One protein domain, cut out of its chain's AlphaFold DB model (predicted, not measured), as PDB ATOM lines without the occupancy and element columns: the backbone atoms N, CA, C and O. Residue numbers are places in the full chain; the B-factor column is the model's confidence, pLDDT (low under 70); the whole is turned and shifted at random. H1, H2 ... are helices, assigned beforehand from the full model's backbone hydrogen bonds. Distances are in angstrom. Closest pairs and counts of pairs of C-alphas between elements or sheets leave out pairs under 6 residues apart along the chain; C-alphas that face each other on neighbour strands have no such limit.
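AT A GLANCE: This is residues 115 to 176 of the 188 residues of an uncharacterized protein of Nocardioides guangzhouensis (UniProt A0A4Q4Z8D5). Two long helices, H2 and H3, lie side by side as a helical hairpin, and the short helix H1 packs on H2 near the end where H2 begins, on the side away from H3. After H3, residues 166 to 176 make a tail with no named element that turns back from the end of H3 and runs off to one side of the hairpin. The printed part has 62 residues with three named helices, in the order H1, H2, H3, and no named strand; its class is all helix, with 44 residues in the named helices. It is only just compact, close to loose, with a radius of gyration of the C-alphas of 12.3 A, and the C-alphas span 33 by 29 by 17 A along their three main axes.

HOW THE PARTS SIT: H1, residues 115 to 119, touches H2, residues 124 to 141, which meets it with residues 126 to 130 alone. The closest C-alphas of the two are those of Ala 119 and Ala 127, 5.1 A apart. H2 in turn touches H3, residues 145 to 165, with 11 pairs of C-alphas within 8 A. Their closest C-alphas are those of Leu 139 and Arg 148, 5.8 A apart. H2 and H3 form a helical hairpin: they run opposite ways at a shallow tilt of 19 degrees, and their centres are 10.6 A apart. H1 and H3 are apart. In H1, H2 and H3 every O i to N i+4 pair of the backbone is within hydrogen-bond range.

IN THESE COORDINATES: H1 begins at Glu 115, whose C-alpha stands at (3.547, -2.085, 23.224), and ends at Ala 119. H2 runs from Pro 124, with its C-alpha at (-8.437, 1.484, 29.169), to Gln 141, and measures 25.8 A from first to last C-alpha. H3, the longest helix with 21 residues, runs from Ala 145 to Arg 165 over 30.3 A, and its last C-alpha stands at (-18.238, 6.272, 26.817). In the tail, residues 172 to 174 are helical but too short a run to bear a name.

THE WHOLE: The two C-alphas farthest apart are those of Arg 143 and Gly 167, at 35.1 A. The C-alphas of Glu 115 and Asp 176, the first and last printed residues, are 19.3 A apart. The printed part has no cut. The links from H1 to H2, with 4 residues, and from H2 to H3, with 3, are both tight. The mean pLDDT of the printed part is 73.0; it is under 70 at residues 115 to 127 and at residue 147, and the mean of H1 is 46.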
ATOM      1  N   GLU A 115       4.621  -2.926  22.682       46.88
ATOM      2  CA  GLU A 115       3.547  -2.085  23.224       46.88
ATOM      3  C   GLU A 115       2.201  -2.802  23.500       46.88
ATOM      4  O   GLU A 115       1.412  -2.301  24.296       46.88
ATOM      5  N   VAL A 116       1.885  -3.955  22.887       47.09
ATOM      6  CA  VAL A 116       0.623  -4.686  23.185       47.09
ATOM      7  C   VAL A 116       0.721  -5.499  24.476       47.09
ATOM      8  O   VAL A 116      -0.290  -5.704  25.147       47.09
ATOM      9  N   GLU A 117       1.926  -5.923  24.862       45.16
ATOM     10  CA  GLU A 117       2.146  -6.534  26.177       45.16
ATOM     11  C   GLU A 117       1.989  -5.482  27.291       45.16
ATOM     12  O   GLU A 117       1.427  -5.777  28.345       45.16
ATOM     13  N   GLU A 118       2.353  -4.223  27.015       45.06
ATOM     14  CA  GLU A 118       2.058  -3.084  27.894       45.06
ATOM     15  C   GLU A 118       0.575  -2.680  27.864       45.06
ATOM     16  O   GLU A 118       0.012  -2.382  28.915       45.06
ATOM     17  N   ALA A 119      -0.109  -2.742  26.714       43.59
ATOM     18  CA  ALA A 119      -1.537  -2.415  26.609       43.59
ATOM     19  C   ALA A 119      -2.449  -3.375  27.396       43.59
ATOM     20  O   ALA A 119      -3.515  -2.968  27.851       43.59
ATOM     21  N   ALA A 120      -2.027  -4.628  27.607       48.81
ATOM     22  CA  ALA A 120      -2.730  -5.578  28.473       48.81
ATOM     23  C   ALA A 120      -2.622  -5.226  29.974       48.81
ATOM     24  O   ALA A 120      -3.421  -5.706  30.778       48.81
ATOM     25  N   LEU A 121      -1.648  -4.387  30.345       48.28
ATOM     26  CA  LEU A 121      -1.425  -3.873  31.701       48.28
ATOM     27  C   LEU A 121      -1.814  -2.388  31.850       48.28
ATOM     28  O   LEU A 121      -1.808  -1.864  32.965       48.28
ATOM     29  N   ALA A 122      -2.148  -1.713  30.749       54.56
ATOM     30  CA  ALA A 122      -2.442  -0.288  30.709       54.56
ATOM     31  C   ALA A 122      -3.910   0.014  31.045       54.56
ATOM     32  O   ALA A 122      -4.816  -0.794  30.832       54.56
ATOM     33  N   SER A 123      -4.161   1.223  31.556       63.72
ATOM     34  CA  SER A 123      -5.531   1.713  31.747       63.72
ATOM     35  C   SER A 123      -6.304   1.707  30.411       63.72
ATOM     36  O   SER A 123      -5.694   1.941  29.363       63.72
ATOM     37  N   PRO A 124      -7.635   1.493  30.401       65.94
ATOM     38  CA  PRO A 124      -8.437   1.484  29.169       65.94
ATOM     39  C   PRO A 124      -8.208   2.710  28.266       65.94
ATOM     40  O   PRO A 124      -8.184   2.602  27.043       65.94
ATOM     41  N   ASP A 125      -7.945   3.876  28.864       67.19
ATOM     42  CA  ASP A 125      -7.677   5.132  28.144       67.19
ATOM     43  C   ASP A 125      -6.289   5.185  27.504       67.19
ATOM     44  O   ASP A 125      -6.032   5.952  26.577       67.19
ATOM     45  N   GLU A 126      -5.346   4.418  28.030       68.94
ATOM     46  CA  GLU A 126      -3.987   4.317  27.517       68.94
ATOM     47  C   GLU A 126      -3.899   3.283  26.392       68.94
ATOM     48  O   GLU A 126      -3.265   3.557  25.371       68.94
ATOM     49  N   ALA A 127      -4.656   2.185  26.496       68.44
ATOM     50  CA  ALA A 127      -4.864   1.247  25.395       68.44
ATOM     51  C   ALA A 127      -5.488   1.941  24.168       68.44
ATOM     52  O   ALA A 127      -4.956   1.837  23.060       68.44
ATOM     53  N   LEU A 128      -6.542   2.745  24.364       71.19
ATOM     54  CA  LEU A 128      -7.177   3.512  23.282       71.19
ATOM     55  C   LEU A 128      -6.241   4.580  22.693       71.19
ATOM     56  O   LEU A 128      -6.206   4.777  21.475       71.19
ATOM     57  N   ARG A 129      -5.413   5.230  23.523       75.50
ATOM     58  CA  ARG A 129      -4.370   6.164  23.056       75.50
ATOM     59  C   ARG A 129      -3.324   5.482  22.176       75.50
ATOM     60  O   ARG A 129      -2.957   6.027  21.131       75.50
ATOM     61  N   LEU A 130      -2.846   4.307  22.580       72.00
ATOM     62  CA  LEU A 130      -1.887   3.513  21.808       72.00
ATOM     63  C   LEU A 130      -2.500   3.041  20.485       72.00
ATOM     64  O   LEU A 130      -1.878   3.182  19.431       72.00
ATOM     65  N   GLN A 131      -3.748   2.571  20.510       72.44
ATOM     66  CA  GLN A 131      -4.475   2.149  19.314       72.44
ATOM     67  C   GLN A 131      -4.720   3.315  18.340       72.44
ATOM     68  O   GLN A 131      -4.547   3.175  17.126       72.44
ATOM     69  N   TRP A 132      -5.026   4.509  18.854       82.00
ATOM     70  CA  TRP A 132      -5.158   5.718  18.040       82.00
ATOM     71  C   TRP A 132      -3.838   6.109  17.356       82.00
ATOM     72  O   TRP A 132      -3.806   6.382  16.148       82.00
ATOM     73  N   ARG A 133      -2.721   6.078  18.092       80.31
ATOM     74  CA  ARG A 133      -1.385   6.352  17.535       80.31
ATOM     75  C   ARG A 133      -0.967   5.311  16.500       80.31
ATOM     76  O   ARG A 133      -0.505   5.685  15.419       80.31
ATOM     77  N   SER A 134      -1.168   4.027  16.787       77.06
ATOM     78  CA  SER A 134      -0.799   2.942  15.873       77.06
ATOM     79  C   SER A 134      -1.615   2.991  14.580       77.06
ATOM     80  O   SER A 134      -1.042   2.869  13.496       77.06
ATOM     81  N   SER A 135      -2.916   3.299  14.656       76.88
ATOM     82  CA  SER A 135      -3.760   3.494  13.468       76.88
ATOM     83  C   SER A 135      -3.275   4.662  12.596       76.88
ATOM     84  O   SER A 135      -3.298   4.577  11.369       76.88
ATOM     85  N   SER A 136      -2.750   5.733  13.197       80.56
ATOM     86  CA  SER A 136      -2.177   6.865  12.456       80.56
ATOM     87  C   SER A 136      -0.889   6.473  11.720       80.56
ATOM     88  O   SER A 136      -0.703   6.848  10.560       80.56
ATOM     89  N   ALA A 137      -0.034   5.656  12.346       76.56
ATOM     90  CA  ALA A 137       1.153   5.100  11.697       76.56
ATOM     91  C   ALA A 137       0.788   4.125  10.561       76.56
ATOM     92  O   ALA A 137       1.384   4.181   9.485       76.56
ATOM     93  N   GLN A 138      -0.225   3.278  10.762       71.62
ATOM     94  CA  GLN A 138      -0.730   2.363   9.734       71.62
ATOM     95  C   GLN A 138      -1.324   3.120   8.542       71.62
ATOM     96  O   GLN A 138      -1.052   2.763   7.397       71.62
ATOM     97  N   LEU A 139      -2.059   4.211   8.783       79.88
ATOM     98  CA  LEU A 139      -2.601   5.058   7.719       79.88
ATOM     99  C   LEU A 139      -1.483   5.706   6.890       79.88
ATOM    100  O   LEU A 139      -1.584   5.769   5.665       79.88
ATOM    101  N   ALA A 140      -0.405   6.150   7.545       77.50
ATOM    102  CA  ALA A 140       0.765   6.717   6.876       77.50
ATOM    103  C   ALA A 140       1.527   5.680   6.029       77.50
ATOM    104  O   ALA A 140       2.098   6.025   4.995       77.50
ATOM    105  N   GLN A 141       1.525   4.410   6.443       74.94
ATOM    106  CA  GLN A 141       2.204   3.315   5.741       74.94
ATOM    107  C   GLN A 141       1.332   2.619   4.679       74.94
ATOM    108  O   GLN A 141       1.866   1.881   3.847       74.94
ATOM    109  N   ALA A 142       0.016   2.853   4.680       78.12
ATOM    110  CA  ALA A 142      -0.936   2.218   3.775       78.12
ATOM    111  C   ALA A 142      -0.667   2.577   2.302       78.12
ATOM    112  O   ALA A 142      -0.673   3.750   1.900       78.12
ATOM    113  N   ARG A 143      -0.470   1.545   1.475       76.75
ATOM    114  CA  ARG A 143       0.009   1.678   0.088       76.75
ATOM    115  C   ARG A 143      -1.111   1.713  -0.941       76.75
ATOM    116  O   ARG A 143      -0.879   2.118  -2.076       76.75
ATOM    117  N   ASN A 144      -2.314   1.282  -0.572       76.00
ATOM    118  CA  ASN A 144      -3.463   1.240  -1.471       76.00
ATOM    119  C   ASN A 144      -4.750   1.736  -0.795       76.00
ATOM    120  O   ASN A 144      -4.845   1.841   0.428       76.00
ATOM    121  N   ALA A 145      -5.752   2.066  -1.615       79.00
ATOM    122  CA  ALA A 145      -7.022   2.621  -1.146       79.00
ATOM    123  C   ALA A 145      -7.778   1.668  -0.207       79.00
ATOM    124  O   ALA A 145      -8.425   2.122   0.730       79.00
ATOM    125  N   ARG A 146      -7.657   0.352  -0.419       70.62
ATOM    126  CA  ARG A 146      -8.303  -0.661   0.421       70.62
ATOM    127  C   ARG A 146      -7.717  -0.687   1.834       70.62
ATOM    128  O   ARG A 146      -8.473  -0.680   2.793       70.62
ATOM    129  N   GLU A 147      -6.392  -0.678   1.962       62.19
ATOM    130  CA  GLU A 147      -5.702  -0.586   3.257       62.19
ATOM    131  C   GLU A 147      -6.060   0.710   3.987       62.19
ATOM    132  O   GLU A 147      -6.351   0.685   5.178       62.19
ATOM    133  N   ARG A 148      -6.113   1.836   3.265       72.00
ATOM    134  CA  ARG A 148      -6.524   3.122   3.847       72.00
ATOM    135  C   ARG A 148      -7.957   3.085   4.372       72.00
ATOM    136  O   ARG A 148      -8.193   3.579   5.467       72.00
ATOM    137  N   LEU A 149      -8.887   2.493   3.620       79.50
ATOM    138  CA  LEU A 149     -10.282   2.352   4.045       79.50
ATOM    139  C   LEU A 149     -10.412   1.509   5.316       79.50
ATOM    140  O   LEU A 149     -11.100   1.937   6.233       79.50
ATOM    141  N   LEU A 150      -9.699   0.383   5.408       73.88
ATOM    142  CA  LEU A 150      -9.707  -0.458   6.612       73.88
ATOM    143  C   LEU A 150      -9.213   0.303   7.850       73.88
ATOM    144  O   LEU A 150      -9.813   0.212   8.916       73.88
ATOM    145  N   VAL A 151      -8.138   1.086   7.710       76.50
ATOM    146  CA  VAL A 151      -7.607   1.885   8.826       76.50
ATOM    147  C   VAL A 151      -8.566   3.017   9.216       76.50
ATOM    148  O   VAL A 151      -8.695   3.329  10.398       76.50
ATOM    149  N   VAL A 152      -9.258   3.630   8.253       83.31
ATOM    150  CA  VAL A 152     -10.278   4.658   8.524       83.31
ATOM    151  C   VAL A 152     -11.494   4.063   9.234       83.31
ATOM    152  O   VAL A 152     -11.977   4.664  10.186       83.31
ATOM    153  N   GLU A 153     -11.958   2.887   8.817       80.94
ATOM    154  CA  GLU A 153     -13.083   2.183   9.443       80.94
ATOM    155  C   GLU A 153     -12.765   1.788  10.892       80.94
ATOM    156  O   GLU A 153     -13.560   2.047  11.791       80.94
ATOM    157  N   LEU A 154     -11.549   1.290  11.144       77.44
ATOM    158  CA  LEU A 154     -11.057   1.038  12.501       77.44
ATOM    159  C   LEU A 154     -11.055   2.317  13.355       77.44
ATOM    160  O   LEU A 154     -11.445   2.294  14.518       77.44
ATOM    161  N   ARG A 155     -10.624   3.452  12.791       83.19
ATOM    162  CA  ARG A 155     -10.628   4.736  13.511       83.19
ATOM    163  C   ARG A 155     -12.033   5.255  13.781       83.19
ATOM    164  O   ARG A 155     -12.225   5.862  14.826       83.19
ATOM    165  N   ALA A 156     -12.986   5.026  12.880       83.06
ATOM    166  CA  ALA A 156     -14.385   5.368  13.113       83.06
ATOM    167  C   ALA A 156     -14.938   4.592  14.316       83.06
ATOM    168  O   ALA A 156     -15.461   5.211  15.233       83.06
ATOM    169  N   GLN A 157     -14.687   3.281  14.386       78.94
ATOM    170  CA  GLN A 157     -15.106   2.449  15.523       78.94
ATOM    171  C   GLN A 157     -14.517   2.928  16.858       78.94
ATOM    172  O   GLN A 157     -15.236   3.019  17.846       78.94
ATOM    173  N   ILE A 158     -13.229   3.295  16.888       78.06
ATOM    174  CA  ILE A 158     -12.584   3.843  18.098       78.06
ATOM    175  C   ILE A 158     -13.244   5.162  18.530       78.06
ATOM    176  O   ILE A 158     -13.400   5.417  19.722       78.06
ATOM    177  N   LEU A 159     -13.610   6.023  17.575       83.94
ATOM    178  CA  LEU A 159     -14.293   7.283  17.872       83.94
ATOM    179  C   LEU A 159     -15.714   7.059  18.384       83.94
ATOM    180  O   LEU A 159     -16.121   7.764  19.304       83.94
ATOM    181  N   ASP A 160     -16.434   6.095  17.814       82.62
ATOM    182  CA  ASP A 160     -17.781   5.731  18.251       82.62
ATOM    183  C   ASP A 160     -17.749   5.203  19.693       82.62
ATOM    184  O   ASP A 160     -18.499   5.685  20.538       82.62
ATOM    185  N   GLU A 161     -16.804   4.316  20.018       77.56
ATOM    186  CA  GLU A 161     -16.628   3.783  21.377       77.56
ATOM    187  C   GLU A 161     -16.261   4.882  22.394       77.56
ATOM    188  O   GLU A 161     -16.806   4.932  23.501       77.56
ATOM    189  N   LEU A 162     -15.380   5.816  22.017       78.75
ATOM    190  CA  LEU A 162     -15.038   6.971  22.852       78.75
ATOM    191  C   LEU A 162     -16.232   7.913  23.051       78.75
ATOM    192  O   LEU A 162     -16.467   8.390  24.161       78.75
ATOM    193  N   ALA A 163     -16.998   8.173  21.992       82.25
ATOM    194  CA  ALA A 163     -18.179   9.021  22.057       82.25
ATOM    195  C   ALA A 163     -19.285   8.391  22.915       82.25
ATOM    196  O   ALA A 163     -19.916   9.100  23.697       82.25
ATOM    197  N   GLU A 164     -19.507   7.080  22.831       81.94
ATOM    198  CA  GLU A 164     -20.468   6.379  23.689       81.94
ATOM    199  C   GLU A 164     -20.059   6.432  25.164       81.94
ATOM    200  O   GLU A 164     -20.904   6.646  26.037       81.94
ATOM    201  N   ARG A 165     -18.759   6.297  25.449       76.12
ATOM    202  CA  ARG A 165     -18.238   6.272  26.817       76.12
ATOM    203  C   ARG A 165     -18.255   7.639  27.505       76.12
ATOM    204  O   ARG A 165     -18.650   7.722  28.666       76.12
ATOM    205  N   ASP A 166     -17.865   8.697  26.796       78.06
ATOM    206  CA  ASP A 166     -17.712  10.050  27.355       78.06
ATOM    207  C   ASP A 166     -18.895  10.984  27.014       78.06
ATOM    208  O   ASP A 166     -18.798  12.211  27.119       78.06
ATOM    209  N   GLY A 167     -20.036  10.422  26.597       77.88
ATOM    210  CA  GLY A 167     -21.267  11.181  26.342       77.88
ATOM    211  C   GLY A 167     -21.163  12.146  25.154       77.88
ATOM    212  O   GLY A 167     -21.722  13.242  25.185       77.88
ATOM    213  N   GLY A 168     -20.420  11.757  24.120       76.50
ATOM    214  CA  GLY A 168     -20.221  12.503  22.876       76.50
ATOM    215  C   GLY A 168     -19.015  13.443  22.886       76.50
ATOM    216  O   GLY A 168     -18.731  14.077  21.869       76.50
ATOM    217  N   ARG A 169     -18.284  13.546  24.004       80.00
ATOM    218  CA  ARG A 169     -17.055  14.338  24.072       80.00
ATOM    219  C   ARG A 169     -15.850  13.472  23.722       80.00
ATOM    220  O   ARG A 169     -15.536  12.532  24.433       80.00
ATOM    221  N   LEU A 170     -15.139  13.831  22.657       82.69
ATOM    222  CA  LEU A 170     -13.897  13.150  22.296       82.69
ATOM    223  C   LEU A 170     -12.725  13.654  23.158       82.69
ATOM    224  O   LEU A 170     -12.608  14.867  23.368       82.69
ATOM    225  N   PRO A 171     -11.846  12.761  23.635       80.44
ATOM    226  CA  PRO A 171     -10.681  13.133  24.429       80.44
ATOM    227  C   PRO A 171      -9.592  13.817  23.586       80.44
ATOM    228  O   PRO A 171      -9.407  13.513  22.408       80.44
ATOM    229  N   ASP A 172      -8.817  14.712  24.205       80.88
ATOM    230  CA  ASP A 172      -7.887  15.620  23.507       80.88
ATOM    231  C   ASP A 172      -6.832  14.901  22.643       80.88
ATOM    232  O   ASP A 172      -6.427  15.404  21.593       80.88
ATOM    233  N   PHE A 173      -6.418  13.689  23.033       79.31
ATOM    234  CA  PHE A 173      -5.420  12.904  22.296       79.31
ATOM    235  C   PHE A 173      -5.876  12.499  20.885       79.31
ATOM    236  O   PHE A 173      -5.040  12.187  20.038       79.31
ATOM    237  N   VAL A 174      -7.186  12.501  20.621       81.25
ATOM    238  CA  VAL A 174      -7.758  12.232  19.294       81.25
ATOM    239  C   VAL A 174      -7.332  13.314  18.297       81.25
ATOM    240  O   VAL A 174      -7.065  13.026  17.127       81.25
ATOM    241  N   PHE A 175      -7.210  14.556  18.766       81.19
ATOM    242  CA  PHE A 175      -6.860  15.717  17.948       81.19
ATOM    243  C   PHE A 175      -5.351  15.928  17.818       81.19
ATOM    244  O   PHE A 175      -4.906  16.687  16.952       81.19
ATOM    245  N   ASP A 176      -4.554  15.250  18.641       72.38
ATOM    246  CA  ASP A 176      -3.109  15.410  18.654       72.38
ATOM    247  C   ASP A 176      -2.470  14.651  17.476       72.38
ATOM    248  O   ASP A 176      -2.143  13.467  17.543       72.38
TER     249      ASP A 176